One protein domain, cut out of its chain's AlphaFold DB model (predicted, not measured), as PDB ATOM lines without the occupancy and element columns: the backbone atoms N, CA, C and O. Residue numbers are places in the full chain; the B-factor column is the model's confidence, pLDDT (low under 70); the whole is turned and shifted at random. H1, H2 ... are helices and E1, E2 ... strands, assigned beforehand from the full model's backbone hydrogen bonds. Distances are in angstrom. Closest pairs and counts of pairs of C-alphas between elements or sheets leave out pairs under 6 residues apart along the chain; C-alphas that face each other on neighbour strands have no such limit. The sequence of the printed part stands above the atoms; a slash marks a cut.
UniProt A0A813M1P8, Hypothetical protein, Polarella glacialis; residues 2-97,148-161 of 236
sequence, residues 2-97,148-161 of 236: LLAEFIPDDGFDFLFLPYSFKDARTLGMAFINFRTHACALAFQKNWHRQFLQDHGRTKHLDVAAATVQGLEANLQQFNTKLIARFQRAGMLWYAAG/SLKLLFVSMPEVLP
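What this domain is: This is residues 2 to 97 and 148 to 161 of the 236 residues of the protein "Hypothetical protein" of Polarella glacialis (UniProt A0A813M1P8). A twisted sheet of four strands has helix H2 packed along one face, while the long helix H3 begins near strands E1 and E2 and runs away from the sheet, with a kink of 50 degrees near residue 78. Short H1 lies off the sheet, and two long loops, residues 17 to 28 and 48 to 61, reach beyond the strands. The printed part has 110 residues, with three named helices and four named strands in the order H1 E1 E2 H2 E3 H3 E4; the mixed sheet runs E1 E2 E4 E3. The class is mixed, helices and strands, with under half of the residues in named elements; the whole is compact, with a radius of gyration of the C-alphas of 14.8 A and spans of 44 by 39 by 23 A.

How they stand to each other: H1, residues 2 to 5, is not on the sheet. E1, residues 12 to 16, and E2, residues 29 to 34, form an antiparallel hairpin, with N 16 and O 31 2.8 A apart, within hydrogen-bond range. H2, residues 37 to 47, is on the sheet at a height of 8.6 A, over E4, residues 150 to 155, and along the strands; the closest C-alphas of H2 and E4 are those of His 37 and Ser 155, 5.4 A apart. E2, H2 and E3, residues 62 to 65, make a split strand-helix-strand unit, two parallel strands joined through a helix with E4 between them; its crossover is right-handed. E4 is parallel to E2, with N 154 and O 32 2.7 A apart, and to E3, with N 151 and O 62 2.8 A apart. H3, residues 71 to 88, only grazes the sheet with residues 71 to 78; its closest C-alpha pair with E2 is Asn 33 and Leu 71, 6.3 A. Every O i to N i+4 pair is within hydrogen-bond range in H2, and 10 of 14 in H3; H1 is too short for such a pair.

Where its parts are: H1 begins at C-alpha 2 (-30.285, 29.223, 39.481). E2 and E4 each measure 16.2 A from first to last C-alpha, H2 15.3 A and H3 24.0 A. E4 ends at C-alpha 155 (-28.251, 46.875, 32.906).

The domain as a whole: The C-alphas of Lys 22 and Pro 161 are farthest apart, 45.2 A. Residues 98 to 147 are not printed, and C-alphas 97 and 148 are 28.1 A apart across the cut. The links E1 to E2 and H2 to E3 are long. The pLDDT is under 70 in residues 8, 10, 80 to 97 and 148 to 161.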
ATOM      1  N   LEU A   2     -30.204  28.327  40.660       70.38
ATOM      2  CA  LEU A   2     -30.285  29.223  39.481       70.38
ATOM      3  C   LEU A   2     -29.109  29.017  38.518       70.38
ATOM      4  O   LEU A   2     -29.347  28.742  37.362       70.38
ATOM      5  N   LEU A   3     -27.865  29.027  39.006       73.50
ATOM      6  CA  LEU A   3     -26.667  28.819  38.174       73.50
ATOM      7  C   LEU A   3     -26.490  27.396  37.613       73.50
ATOM      8  O   LEU A   3     -25.590  27.169  36.817       73.50
ATOM      9  N   ALA A   4     -27.285  26.428  38.067       75.06
ATOM     10  CA  ALA A   4     -27.304  25.082  37.499       75.06
ATOM     11  C   ALA A   4     -28.279  24.975  36.312       75.06
ATOM     12  O   ALA A   4     -28.081  24.134  35.446       75.06
ATOM     13  N   GLU A   5     -29.316  25.819  36.274       75.12
ATOM     14  CA  GLU A   5     -30.309  25.868  35.187       75.12
ATOM     15  C   GLU A   5     -30.013  27.009  34.198       75.12
ATOM     16  O   GLU A   5     -30.259  26.900  33.002       75.12
ATOM     17  N   PHE A   6     -29.462  28.110  34.700       76.44
ATOM     18  CA  PHE A   6     -28.957  29.235  33.937       76.44
ATOM     19  C   PHE A   6     -27.474  29.007  33.666       76.44
ATOM     20  O   PHE A   6     -26.645  29.193  34.560       76.44
ATOM     21  N   ILE A   7     -27.152  28.602  32.439       71.06
ATOM     22  CA  ILE A   7     -25.772  28.548  31.961       71.06
ATOM     23  C   ILE A   7     -25.338  29.994  31.692       71.06
ATOM     24  O   ILE A   7     -25.989  30.677  30.901       71.06
ATOM     25  N   PRO A   8     -24.288  30.491  32.366       63.69
ATOM     26  CA  PRO A   8     -23.722  31.791  32.064       63.69
ATOM     27  C   PRO A   8     -23.241  31.861  30.616       63.69
ATOM     28  O   PRO A   8     -22.213  31.276  30.286       63.69
ATOM     29  N   ASP A   9     -23.945  32.600  29.768       71.12
ATOM     30  CA  ASP A   9     -23.332  33.129  28.551       71.12
ATOM     31  C   ASP A   9     -22.392  34.290  28.932       71.12
ATOM     32  O   ASP A   9     -22.523  34.883  30.009       71.12
ATOM     33  N   ASP A  10     -21.509  34.713  28.021       69.06
ATOM     34  CA  ASP A  10     -20.615  35.883  28.182       69.06
ATOM     35  C   ASP A  10     -21.356  37.240  28.336       69.06
ATOM     36  O   ASP A  10     -20.755  38.317  28.278       69.06
ATOM     37  N   GLY A  11     -22.680  37.214  28.514       85.06
ATOM     38  CA  GLY A  11     -23.575  38.368  28.561       85.06
ATOM     39  C   GLY A  11     -23.600  39.131  29.886       85.06
ATOM     40  O   GLY A  11     -24.271  40.161  29.958       85.06
ATOM     41  N   PHE A  12     -22.891  38.686  30.927       90.00
ATOM     42  CA  PHE A  12     -22.773  39.409  32.198       90.00
ATOM     43  C   PHE A  12     -21.324  39.477  32.691       90.00
ATOM     44  O   PHE A  12     -20.474  38.675  32.313       90.00
ATOM     45  N   ASP A  13     -21.021  40.474  33.516       88.88
ATOM     46  CA  ASP A  13     -19.680  40.717  34.072       88.88
ATOM     47  C   ASP A  13     -19.660  40.778  35.608       88.88
ATOM     48  O   ASP A  13     -18.593  40.812  36.219       88.88
ATOM     49  N   PHE A  14     -20.832  40.732  36.242       89.56
ATOM     50  CA  PHE A  14     -20.970  40.729  37.690       89.56
ATOM     51  C   PHE A  14     -22.131  39.848  38.122       89.56
ATOM     52  O   PHE A  14     -23.236  39.936  37.586       89.56
ATOM     53  N   LEU A  15     -21.886  39.050  39.155       90.50
ATOM     54  CA  LEU A  15     -22.900  38.287  39.859       90.50
ATOM     55  C   LEU A  15     -22.593  38.339  41.352       90.50
ATOM     56  O   LEU A  15     -21.513  37.942  41.789       90.50
ATOM     57  N   PHE A  16     -23.561  38.778  42.146       89.69
ATOM     58  CA  PHE A  16     -23.448  38.800  43.593       89.69
ATOM     59  C   PHE A  16     -24.659  38.152  44.255       89.69
ATOM     60  O   PHE A  16     -25.804  38.549  44.039       89.69
ATOM     61  N   LEU A  17     -24.395  37.161  45.107       90.12
ATOM     62  CA  LEU A  17     -25.406  36.433  45.862       90.12
ATOM     63  C   LEU A  17     -25.195  36.689  47.362       90.12
ATOM     64  O   LEU A  17     -24.316  36.072  47.970       90.12
ATOM     65  N   PRO A  18     -25.966  37.600  47.985       87.31
ATOM     66  CA  PRO A  18     -25.857  37.853  49.412       87.31
ATOM     67  C   PRO A  18     -26.042  36.579  50.252       87.31
ATOM     68  O   PRO A  18     -27.021  35.842  50.088       87.31
ATOM     69  N   TYR A  19     -25.129  36.364  51.201       85.88
ATOM     70  CA  TYR A  19     -25.129  35.222  52.115       85.88
ATOM     71  C   TYR A  19     -25.157  35.673  53.581       85.88
ATOM     72  O   TYR A  19     -24.362  36.516  54.003       85.88
ATOM     73  N   SER A  20     -26.078  35.108  54.367       85.38
ATOM     74  CA  SER A  20     -26.126  35.263  55.821       85.38
ATOM     75  C   SER A  20     -25.263  34.188  56.466       85.38
ATOM     76  O   SER A  20     -25.643  33.022  56.510       85.38
ATOM     77  N   PHE A  21     -24.117  34.588  57.018       85.00
ATOM     78  CA  PHE A  21     -23.274  33.686  57.811       85.00
ATOM     79  C   PHE A  21     -23.946  33.241  59.108       85.00
ATOM     80  O   PHE A  21     -23.731  32.119  59.545       85.00
ATOM     81  N   LYS A  22     -24.773  34.111  59.705       87.50
ATOM     82  CA  LYS A  22     -25.493  33.801  60.944       87.50
ATOM     83  C   LYS A  22     -26.480  32.652  60.738       87.50
ATOM     84  O   LYS A  22     -26.560  31.765  61.574       87.50
ATOM     85  N   ASP A  23     -27.202  32.685  59.622       87.25
ATOM     86  CA  ASP A  23     -28.257  31.712  59.320       87.25
ATOM     87  C   ASP A  23     -27.780  30.603  58.369       87.25
ATOM     88  O   ASP A  23     -28.590  29.787  57.934       87.25
ATOM     89  N   ALA A  24     -26.496  30.621  57.995       87.94
ATOM     90  CA  ALA A  24     -25.871  29.723  57.028       87.94
ATOM     91  C   ALA A  24     -26.694  29.517  55.735       87.94
ATOM     92  O   ALA A  24     -26.832  28.401  55.235       87.94
ATOM     93  N   ARG A  25     -27.261  30.600  55.189       85.31
ATOM     94  CA  ARG A  25     -28.099  30.557  53.977       85.31
ATOM     95  C   ARG A  25     -27.965  31.817  53.140       85.31
ATOM     96  O   ARG A  25     -27.636  32.891  53.651       85.31
ATOM     97  N   THR A  26     -28.283  31.717  51.852       87.06
ATOM     98  CA  THR A  26     -28.404  32.911  51.005       87.06
ATOM     99  C   THR A  26     -29.617  33.735  51.433       87.06
ATOM    100  O   THR A  26     -30.535  33.228  52.077       87.06
ATOM    101  N   LEU A  27     -29.632  35.030  51.115       86.25
ATOM    102  CA  LEU A  27     -30.751  35.915  51.470       86.25
ATOM    103  C   LEU A  27     -31.930  35.818  50.501       86.25
ATOM    104  O   LEU A  27     -32.880  36.589  50.601       86.25
ATOM    105  N   GLY A  28     -31.875  34.877  49.560       88.69
ATOM    106  CA  GLY A  28     -32.976  34.678  48.639       88.69
ATOM    107  C   GLY A  28     -33.101  35.814  47.644       88.69
ATOM    108  O   GLY A  28     -34.199  36.194  47.253       88.69
ATOM    109  N   MET A  29     -31.967  36.390  47.264       89.94
ATOM    110  CA  MET A  29     -31.881  37.360  46.193       89.94
ATOM    111  C   MET A  29     -30.507  37.306  45.542       89.94
ATOM    112  O   MET A  29     -29.568  36.850  46.188       89.94
ATOM    113  N   ALA A  30     -30.388  37.773  44.303       91.44
ATOM    114  CA  ALA A  30     -29.112  37.910  43.605       91.44
ATOM    115  C   ALA A  30     -29.078  39.205  42.791       91.44
ATOM    116  O   ALA A  30     -30.129  39.694  42.377       91.44
ATOM    117  N   PHE A  31     -27.873  39.720  42.564       92.19
ATOM    118  CA  PHE A  31     -27.588  40.868  41.711       92.19
ATOM    119  C   PHE A  31     -26.779  40.418  40.503       92.19
ATOM    120  O   PHE A  31     -25.742  39.787  40.686       92.19
ATOM    121  N   ILE A  32     -27.232  40.738  39.293       92.19
ATOM    122  CA  ILE A  32     -26.539  40.383  38.043       92.19
ATOM    123  C   ILE A  32     -26.328  41.654  37.226       92.19
ATOM    124  O   ILE A  32     -27.308  42.351  36.990       92.19
ATOM    125  N   ASN A  33     -25.104  41.958  36.789       92.75
ATOM    126  CA  ASN A  33     -24.853  43.045  35.836       92.75
ATOM    127  C   ASN A  33     -24.645  42.476  34.436       92.75
ATOM    128  O   ASN A  33     -23.636  41.826  34.169       92.75
ATOM    129  N   PHE A  34     -25.603  42.721  33.549       92.81
ATOM    130  CA  PHE A  34     -25.496  42.340  32.148       92.81
ATOM    131  C   PHE A  34     -24.672  43.377  31.382       92.81
ATOM    132  O   PHE A  34     -24.822  44.583  31.587       92.81
ATOM    133  N   ARG A  35     -23.827  42.905  30.461       89.94
ATOM    134  CA  ARG A  35     -22.974  43.757  29.617       89.94
ATOM    135  C   ARG A  35     -23.783  44.608  28.642       89.94
ATOM    136  O   ARG A  35     -23.330  45.675  28.246       89.94
ATOM    137  N   THR A  36     -24.973  44.142  28.255       90.38
ATOM    138  CA  THR A  36     -25.872  44.850  27.338       90.38
ATOM    139  C   THR A  36     -27.307  44.844  27.854       90.38
ATOM    140  O   THR A  36     -27.738  43.925  28.560       90.38
ATOM    141  N   HIS A  37     -28.072  45.859  27.450       90.44
ATOM    142  CA  HIS A  37     -29.490  45.958  27.781       90.44
ATOM    143  C   HIS A  37     -30.323  44.831  27.159       90.44
ATOM    144  O   HIS A  37     -31.201  44.268  27.813       90.44
ATOM    145  N   ALA A  38     -29.989  44.431  25.930       90.94
ATOM    146  CA  ALA A  38     -30.650  43.329  25.243       90.94
ATOM    147  C   ALA A  38     -30.543  42.006  26.025       90.94
ATOM    148  O   ALA A  38     -31.546  41.307  26.180       90.94
ATOM    149  N   CYS A  39     -29.367  41.688  26.583       90.31
ATOM    150  CA  CYS A  39     -29.184  40.502  27.425       90.31
ATOM    151  C   CYS A  39     -30.043  40.565  28.697       90.31
ATOM    152  O   CYS A  39     -30.673  39.573  29.061       90.31
ATOM    153  N   ALA A  40     -30.120  41.734  29.340       91.00
ATOM    154  CA  ALA A  40     -30.942  41.936  30.530       91.00
ATOM    155  C   ALA A  40     -32.442  41.731  30.249       91.00
ATOM    156  O   ALA A  40     -33.124  41.030  30.999       91.00
ATOM    157  N   LEU A  41     -32.950  42.292  29.146       92.00
ATOM    158  CA  LEU A  41     -34.343  42.121  28.724       92.00
ATOM    159  C   LEU A  41     -34.657  40.676  28.336       92.00
ATOM    160  O   LEU A  41     -35.694  40.149  28.737       92.00
ATOM    161  N   ALA A  42     -33.765  40.018  27.592       91.31
ATOM    162  CA  ALA A  42     -33.921  38.611  27.235       91.31
ATOM    163  C   ALA A  42     -33.974  37.732  28.492       91.31
ATOM    164  O   ALA A  42     -34.863  36.889  28.626       91.31
ATOM    165  N   PHE A  43     -33.084  37.983  29.455       91.25
ATOM    166  CA  PHE A  43     -33.092  37.292  30.738       91.25
ATOM    167  C   PHE A  43     -34.397  37.535  31.500       91.25
ATOM    168  O   PHE A  43     -35.038  36.580  31.935       91.25
ATOM    169  N   GLN A  44     -34.837  38.790  31.625       93.12
ATOM    170  CA  GLN A  44     -36.092  39.109  32.300       93.12
ATOM    171  C   GLN A  44     -37.279  38.416  31.627       93.12
ATOM    172  O   GLN A  44     -38.069  37.778  32.315       93.12
ATOM    173  N   LYS A  45     -37.393  38.475  30.298       93.19
ATOM    174  CA  LYS A  45     -38.481  37.829  29.553       93.19
ATOM    175  C   LYS A  45     -38.517  36.316  29.778       93.19
ATOM    176  O   LYS A  45     -39.597  35.755  29.933       93.19
ATOM    177  N   ASN A  46     -37.351  35.675  29.809       91.19
ATOM    178  CA  ASN A  46     -37.253  34.223  29.910       91.19
ATOM    179  C   ASN A  46     -37.418  33.710  31.342       91.19
ATOM    180  O   ASN A  46     -37.944  32.621  31.523       91.19
ATOM    181  N   TRP A  47     -36.988  34.473  32.352       92.06
ATOM    182  CA  TRP A  47     -36.910  33.996  33.738       92.06
ATOM    183  C   TRP A  47     -37.903  34.661  34.693       92.06
ATOM    184  O   TRP A  47     -38.197  34.096  35.748       92.06
ATOM    185  N   HIS A  48     -38.456  35.834  34.366       93.81
ATOM    186  CA  HIS A  48     -39.460  36.477  35.215       93.81
ATOM    187  C   HIS A  48     -40.704  35.584  35.336       93.81
ATOM    188  O   HIS A  48     -41.227  35.083  34.344       93.81
ATOM    189  N   ARG A  49     -41.176  35.382  36.572       93.50
ATOM    190  CA  ARG A  49     -42.274  34.468  36.948       93.50
ATOM    191  C   ARG A  49     -42.047  32.982  36.653       93.50
ATOM    192  O   ARG A  49     -42.973  32.201  36.852       93.50
ATOM    193  N   GLN A  50     -40.841  32.561  36.278       91.12
ATOM    194  CA  GLN A  50     -40.540  31.134  36.134       91.12
ATOM    195  C   GLN A  50     -40.245  30.470  37.478       91.12
ATOM    196  O   GLN A  50     -39.811  31.120  38.428       91.12
ATOM    197  N   PHE A  51     -40.466  29.161  37.560       90.50
ATOM    198  CA  PHE A  51     -40.081  28.347  38.713       90.50
ATOM    199  C   PHE A  51     -38.768  27.629  38.415       90.50
ATOM    200  O   PHE A  51     -38.597  27.105  37.318       90.50
ATOM    201  N   LEU A  52     -37.870  27.581  39.397       86.25
ATOM    202  CA  LEU A  52     -36.658  26.766  39.302       86.25
ATOM    203  C   LEU A  52     -37.034  25.290  39.447       86.25
ATOM    204  O   LEU A  52     -37.741  24.931  40.396       86.25
ATOM    205  N   GLN A  53     -36.556  24.443  38.538       82.56
ATOM    206  CA  GLN A  53     -36.912  23.022  38.489       82.56
ATOM    207  C   GLN A  53     -36.596  22.313  39.811       82.56
ATOM    208  O   GLN A  53     -37.432  21.580  40.343       82.56
ATOM    209  N   ASP A  54     -35.441  22.617  40.406       77.88
ATOM    210  CA  ASP A  54     -34.966  21.945  41.621       77.88
ATOM    211  C   ASP A  54     -35.603  22.456  42.925       77.88
ATOM    212  O   ASP A  54     -35.338  21.910  43.993       77.88
ATOM    213  N   HIS A  55     -36.356  23.562  42.896       72.88
ATOM    214  CA  HIS A  55     -36.842  24.242  44.117       72.88
ATOM    215  C   HIS A  55     -38.359  24.114  44.309       72.88
ATOM    216  O   HIS A  55     -38.957  24.762  45.179       72.88
ATOM    217  N   GLY A  56     -38.981  23.247  43.508       73.06
ATOM    218  CA  GLY A  56     -40.423  23.064  43.474       73.06
ATOM    219  C   GLY A  56     -41.165  24.311  42.986       73.06
ATOM    220  O   GLY A  56     -40.588  25.341  42.643       73.06
ATOM    221  N   ARG A  57     -42.499  24.239  42.985       78.00
ATOM    222  CA  ARG A  57     -43.376  25.337  42.538       78.00
ATOM    223  C   ARG A  57     -43.800  26.272  43.674       78.00
ATOM    224  O   ARG A  57     -44.880  26.849  43.638       78.00
ATOM    225  N   THR A  58     -42.978  26.383  44.715       81.75
ATOM    226  CA  THR A  58     -43.354  27.136  45.921       81.75
ATOM    227  C   THR A  58     -43.296  28.639  45.692       81.75
ATOM    228  O   THR A  58     -44.188  29.354  46.146       81.75
ATOM    229  N   LYS A  59     -42.277  29.124  44.969       83.44
ATOM    230  CA  LYS A  59     -42.152  30.528  44.569       83.44
ATOM    231  C   LYS A  59     -41.488  30.659  43.210       83.44
ATOM    232  O   LYS A  59     -40.485  30.009  42.928       83.44
ATOM    233  N   HIS A  60     -42.049  31.540  42.396       91.75
ATOM    234  CA  HIS A  60     -41.469  31.947  41.128       91.75
ATOM    235  C   HIS A  60     -40.351  32.973  41.336       91.75
ATOM    236  O   HIS A  60     -40.291  33.669  42.354       91.75
ATOM    237  N   LEU A  61     -39.485  33.093  40.338       92.69
ATOM    238  CA  LEU A  61     -38.468  34.126  40.251       92.69
ATOM    239  C   LEU A  61     -39.123  35.484  40.012       92.69
ATOM    240  O   LEU A  61     -39.933  35.659  39.099       92.69
ATOM    241  N   ASP A  62     -38.742  36.462  40.822       94.50
ATOM    242  CA  ASP A  62     -39.127  37.856  40.624       94.50
ATOM    243  C   ASP A  62     -37.916  38.622  40.106       94.50
ATOM    244  O   ASP A  62     -36.957  38.839  40.845       94.50
ATOM    245  N   VAL A  63     -37.940  38.926  38.809       93.81
ATOM    246  CA  VAL A  63     -36.828  39.530  38.064       93.81
ATOM    247  C   VAL A  63     -37.141  41.003  37.783       93.81
ATOM    248  O   VAL A  63     -38.078  41.289  37.033       93.81
ATOM    249  N   ALA A  64     -36.382  41.931  38.369       93.75
ATOM    250  CA  ALA A  64     -36.613  43.376  38.250       93.75
ATOM    251  C   ALA A  64     -35.309  44.183  38.139       93.75
ATOM    252  O   ALA A  64     -34.254  43.730  38.583       93.75
ATOM    253  N   ALA A  65     -35.393  45.396  37.586       92.81
ATOM    254  CA  ALA A  65     -34.257  46.312  37.527       92.81
ATOM    255  C   ALA A  65     -33.854  46.782  38.937       92.81
ATOM    256  O   ALA A  65     -34.702  47.163  39.749       92.81
ATOM    257  N   ALA A  66     -32.558  46.762  39.236       90.50
ATOM    258  CA  ALA A  66     -32.028  47.238  40.506       90.50
ATOM    259  C   ALA A  66     -32.025  48.773  40.590       90.50
ATOM    260  O   ALA A  66     -32.061  49.484  39.590       90.50
ATOM    261  N   THR A  67     -31.925  49.312  41.803       90.44
ATOM    262  CA  THR A  67     -31.758  50.763  41.994       90.44
ATOM    263  C   THR A  67     -30.362  51.249  41.597       90.44
ATOM    264  O   THR A  67     -30.223  52.366  41.115       90.44
ATOM    265  N   VAL A  68     -29.332  50.421  41.797       89.44
ATOM    266  CA  VAL A  68     -27.942  50.741  41.443       89.44
ATOM    267  C   VAL A  68     -27.632  50.134  40.083       89.44
ATOM    268  O   VAL A  68     -27.880  48.946  39.886       89.44
ATOM    269  N   GLN A  69     -27.137  50.963  39.160       90.69
ATOM    270  CA  GLN A  69     -26.899  50.604  37.762       90.69
ATOM    271  C   GLN A  69     -25.414  50.675  37.377       90.69
ATOM    272  O   GLN A  69     -24.721  51.616  37.754       90.69
ATOM    273  N   GLY A  70     -24.940  49.675  36.625       88.25
ATOM    274  CA  GLY A  70     -23.559  49.550  36.154       88.25
ATOM    275  C   GLY A  70     -22.613  48.770  37.079       88.25
ATOM    276  O   GLY A  70     -22.801  48.685  38.297       88.25
ATOM    277  N   LEU A  71     -21.558  48.202  36.485       88.44
ATOM    278  CA  LEU A  71     -20.535  47.412  37.179       88.44
ATOM    279  C   LEU A  71     -19.813  48.227  38.259       88.44
ATOM    280  O   LEU A  71     -19.696  47.778  39.395       88.44
ATOM    281  N   GLU A  72     -19.349  49.430  37.920       89.00
ATOM    282  CA  GLU A  72     -18.555  50.255  38.833       89.00
ATOM    283  C   GLU A  72     -19.358  50.677  40.067       89.00
ATOM    284  O   GLU A  72     -18.880  50.530  41.190       89.00
ATOM    285  N   ALA A  73     -20.607  51.114  39.882       88.75
ATOM    286  CA  ALA A  73     -21.480  51.494  40.989       88.75
ATOM    287  C   ALA A  73     -21.795  50.299  41.905       88.75
ATOM    288  O   ALA A  73     -21.777  50.435  43.131       88.75
ATOM    289  N   ASN A  74     -22.015  49.111  41.328       88.12
ATOM    290  CA  ASN A  74     -22.160  47.877  42.099       88.12
ATOM    291  C   ASN A  74     -20.886  47.569  42.889       88.12
ATOM    292  O   ASN A  74     -20.948  47.350  44.099       88.12
ATOM    293  N   LEU A  75     -19.719  47.590  42.238       86.69
ATOM    294  CA  LEU A  75     -18.444  47.362  42.909       86.69
ATOM    295  C   LEU A  75     -18.247  48.362  44.041       86.69
ATOM    296  O   LEU A  75     -17.962  47.930  45.144       86.69
ATOM    297  N   GLN A  76     -18.481  49.657  43.844       88.00
ATOM    298  CA  GLN A  76     -18.389  50.652  44.914       88.00
ATOM    299  C   GLN A  76     -19.349  50.345  46.073       88.00
ATOM    300  O   GLN A  76     -18.934  50.343  47.230       88.00
ATOM    301  N   GLN A  77     -20.611  50.009  45.786       84.56
ATOM    302  CA  GLN A  77     -21.603  49.674  46.811       84.56
ATOM    303  C   GLN A  77     -21.192  48.451  47.649       84.56
ATOM    304  O   GLN A  77     -21.415  48.412  48.865       84.56
ATOM    305  N   PHE A  78     -20.607  47.443  47.002       78.31
ATOM    306  CA  PHE A  78     -20.247  46.175  47.629       78.31
ATOM    307  C   PHE A  78     -18.838  46.188  48.236       78.31
ATOM    308  O   PHE A  78     -18.623  45.576  49.284       78.31
ATOM    309  N   ASN A  79     -17.898  46.941  47.672       70.38
ATOM    310  CA  ASN A  79     -16.514  47.057  48.128       70.38
ATOM    311  C   ASN A  79     -16.451  47.668  49.540       70.38
ATOM    312  O   ASN A  79     -15.810  47.117  50.429       70.38
ATOM    313  N   THR A  80     -17.258  48.679  49.854       60.69
ATOM    314  CA  THR A  80     -17.200  49.319  51.183       60.69
ATOM    315  C   THR A  80     -17.736  48.443  52.323       60.69
ATOM    316  O   THR A  80     -17.345  48.616  53.475       60.69
ATOM    317  N   LYS A  81     -18.638  47.492  52.042       60.00
ATOM    318  CA  LYS A  81     -19.340  46.709  53.082       60.00
ATOM    319  C   LYS A  81     -18.962  45.232  53.115       60.00
ATOM    320  O   LYS A  81     -18.940  44.639  54.193       60.00
ATOM    321  N   LEU A  82     -18.689  44.627  51.962       61.09
ATOM    322  CA  LEU A  82     -18.364  43.207  51.853       61.09
ATOM    323  C   LEU A  82     -16.866  42.966  51.876       61.09
ATOM    324  O   LEU A  82     -16.457  42.045  52.570       61.09
ATOM    325  N   ILE A  83     -16.040  43.794  51.225       54.22
ATOM    326  CA  ILE A  83     -14.579  43.619  51.299       54.22
ATOM    327  C   ILE A  83     -14.101  43.829  52.735       54.22
ATOM    328  O   ILE A  83     -13.391  42.973  53.246       54.22
ATOM    329  N   ALA A  84     -14.620  44.825  53.457       55.66
ATOM    330  CA  ALA A  84     -14.328  44.997  54.883       55.66
ATOM    331  C   ALA A  84     -14.704  43.769  55.746       55.66
ATOM    332  O   ALA A  84     -14.069  43.493  56.764       55.66
ATOM    333  N   ARG A  85     -15.736  43.009  55.353       55.88
ATOM    334  CA  ARG A  85     -16.235  41.845  56.103       55.88
ATOM    335  C   ARG A  85     -15.547  40.540  55.690       55.88
ATOM    336  O   ARG A  85     -15.229  39.737  56.557       55.88
ATOM    337  N   PHE A  86     -15.254  40.361  54.402       55.72
ATOM    338  CA  PHE A  86     -14.490  39.235  53.860       55.72
ATOM    339  C   PHE A  86     -12.988  39.345  54.162       55.72
ATOM    340  O   PHE A  86     -12.367  38.314  54.401       55.72
ATOM    341  N   GLN A  87     -12.420  40.558  54.243       47.84
ATOM    342  CA  GLN A  87     -11.069  40.813  54.772       47.84
ATOM    343  C   GLN A  87     -10.969  40.391  56.236       47.84
ATOM    344  O   GLN A  87     -10.061  39.651  56.598       47.84
ATOM    345  N   ARG A  88     -11.941  40.793  57.068       49.41
ATOM    346  CA  ARG A  88     -12.005  40.372  58.478       49.41
ATOM    347  C   ARG A  88     -12.236  38.869  58.654       49.41
ATOM    348  O   ARG A  88     -11.842  38.328  59.677       49.41
ATOM    349  N   ALA A  89     -12.862  38.211  57.679       52.81
ATOM    350  CA  ALA A  89     -13.133  36.773  57.692       52.81
ATOM    351  C   ALA A  89     -12.107  35.929  56.902       52.81
ATOM    352  O   ALA A  89     -12.309  34.728  56.756       52.81
ATOM    353  N   GLY A  90     -11.036  36.528  56.360       40.22
ATOM    354  CA  GLY A  90      -9.983  35.813  55.620       40.22
ATOM    355  C   GLY A  90     -10.412  35.170  54.288       40.22
ATOM    356  O   GLY A  90      -9.718  34.293  53.784       40.22
ATOM    357  N   MET A  91     -11.540  35.582  53.697       51.09
ATOM    358  CA  MET A  91     -12.215  34.864  52.595       51.09
ATOM    359  C   MET A  91     -12.103  35.556  51.223       51.09
ATOM    360  O   MET A  91     -12.899  35.312  50.317       51.09
ATOM    361  N   LEU A  92     -11.112  36.433  51.057       42.53
ATOM    362  CA  LEU A  92     -10.949  37.336  49.909       42.53
ATOM    363  C   LEU A  92     -10.486  36.664  48.596       42.53
ATOM    364  O   LEU A  92      -9.969  37.339  47.713       42.53
ATOM    365  N   TRP A  93     -10.680  35.357  48.425       45.34
ATOM    366  CA  TRP A  93     -10.331  34.670  47.174       45.34
ATOM    367  C   TRP A  93     -11.432  34.760  46.104       45.34
ATOM    368  O   TRP A  93     -11.144  34.623  44.921       45.34
ATOM    369  N   TYR A  94     -12.680  35.068  46.481       46.44
ATOM    370  CA  TYR A  94     -13.830  35.023  45.561       46.44
ATOM    371  C   TYR A  94     -14.153  36.335  44.823       46.44
ATOM    372  O   TYR A  94     -15.019  36.333  43.954       46.44
ATOM    373  N   ALA A  95     -13.470  37.446  45.122       40.09
ATOM    374  CA  ALA A  95     -13.713  38.738  44.461       40.09
ATOM    375  C   ALA A  95     -12.666  39.106  43.389       40.09
ATOM    376  O   ALA A  95     -12.931  39.952  42.543       40.09
ATOM    377  N   ALA A  96     -11.481  38.481  43.408       37.97
ATOM    378  CA  ALA A  96     -10.330  38.909  42.603       37.97
ATOM    379  C   ALA A  96     -10.117  38.111  41.300       37.97
ATOM    380  O   ALA A  96      -9.207  38.421  40.536       37.97
ATOM    381  N   GLY A  97     -10.950  37.108  41.008       37.34
ATOM    382  CA  GLY A  97     -10.778  36.226  39.844       37.34
ATOM    383  C   GLY A  97     -11.038  36.854  38.466       37.34
ATOM    384  O   GLY A  97     -10.905  36.154  37.470       37.34
ATOM    385  N   SER A 148     -37.259  31.495  48.621       43.31
ATOM    386  CA  SER A 148     -37.546  32.627  47.725       43.31
ATOM    387  C   SER A 148     -36.267  33.130  47.079       43.31
ATOM    388  O   SER A 148     -35.334  33.406  47.821       43.31
ATOM    389  N   LEU A 149     -36.239  33.331  45.759       48.03
ATOM    390  CA  LEU A 149     -35.155  34.039  45.071       48.03
ATOM    391  C   LEU A 149     -35.721  35.269  44.336       48.03
ATOM    392  O   LEU A 149     -36.489  35.134  43.389       48.03
ATOM    393  N   LYS A 150     -35.346  36.471  44.776       58.72
ATOM    394  CA  LYS A 150     -35.582  37.738  44.077       58.72
ATOM    395  C   LYS A 150     -34.349  38.093  43.257       58.72
ATOM    396  O   LYS A 150     -33.287  38.369  43.805       58.72
ATOM    397  N   LEU A 151     -34.469  38.075  41.946       60.25
ATOM    398  CA  LEU A 151     -33.380  38.446  41.057       60.25
ATOM    399  C   LEU A 151     -33.502  39.929  40.745       60.25
ATOM    400  O   LEU A 151     -34.442  40.377  40.099       60.25
ATOM    401  N   LEU A 152     -32.542  40.704  41.222       59.88
ATOM    402  CA  LEU A 152     -32.402  42.087  40.816       59.88
ATOM    403  C   LEU A 152     -31.308  42.122  39.763       59.88
ATOM    404  O   LEU A 152     -30.195  41.673  40.008       59.88
ATOM    405  N   PHE A 153     -31.614  42.604  38.572       62.78
ATOM    406  CA  PHE A 153     -30.609  42.736  37.531       62.78
ATOM    407  C   PHE A 153     -30.301  44.195  37.260       62.78
ATOM    408  O   PHE A 153     -31.078  45.112  37.526       62.78
ATOM    409  N   VAL A 154     -29.109  44.376  36.738       52.69
ATOM    410  CA  VAL A 154     -28.468  45.639  36.500       52.69
ATOM    411  C   VAL A 154     -28.084  45.648  35.030       52.69
ATOM    412  O   VAL A 154     -27.428  44.730  34.545       52.69
ATOM    413  N   SER A 155     -28.574  46.636  34.302       46.06
ATOM    414  CA  SER A 155     -28.251  46.875  32.906       46.06
ATOM    415  C   SER A 155     -27.512  48.196  32.844       46.06
ATOM    416  O   SER A 155     -27.941  49.171  33.456       46.06
ATOM    417  N   MET A 156     -26.454  48.288  32.046       44.25
ATOM    418  CA  MET A 156     -26.042  49.617  31.599       44.25
ATOM    419  C   MET A 156     -27.260  50.279  30.938       44.25
ATOM    420  O   MET A 156     -27.911  49.618  30.117       44.25
ATOM    421  N   PRO A 157     -27.633  51.523  31.289       45.81
ATOM    422  CA  PRO A 157     -28.386  52.307  30.340       45.81
ATOM    423  C   PRO A 157     -27.461  52.426  29.134       45.81
ATOM    424  O   PRO A 157     -26.363  52.977  29.225       45.81
ATOM    425  N   GLU A 158     -27.869  51.818  28.025       46.38
ATOM    426  CA  GLU A 158     -27.405  52.255  26.718       46.38
ATOM    427  C   GLU A 158     -27.461  53.782  26.745       46.38
ATOM    428  O   GLU A 158     -28.455  54.340  27.218       46.38
ATOM    429  N   VAL A 159     -26.350  54.438  26.410       44.94
ATOM    430  CA  VAL A 159     -26.217  55.892  26.485       44.94
ATOM    431  C   VAL A 159     -27.256  56.504  25.546       44.94
ATOM    432  O   VAL A 159     -26.983  56.782  24.385       44.94
ATOM    433  N   LEU A 160     -28.472  56.698  26.043       43.47
ATOM    434  CA  LEU A 160     -29.378  57.703  25.537       43.47
ATOM    435  C   LEU A 160     -28.728  59.051  25.876       43.47
ATOM    436  O   LEU A 160     -28.145  59.177  26.962       43.47
ATOM    437  N   PRO A 161     -28.760  60.034  24.959       42.16
ATOM    438  CA  PRO A 161     -28.139  61.331  25.186       42.16
ATOM    439  C   PRO A 161     -28.616  61.882  26.533       42.16
ATOM    440  O   PRO A 161     -29.809  61.836  26.832       42.16
TER     441      PRO A 161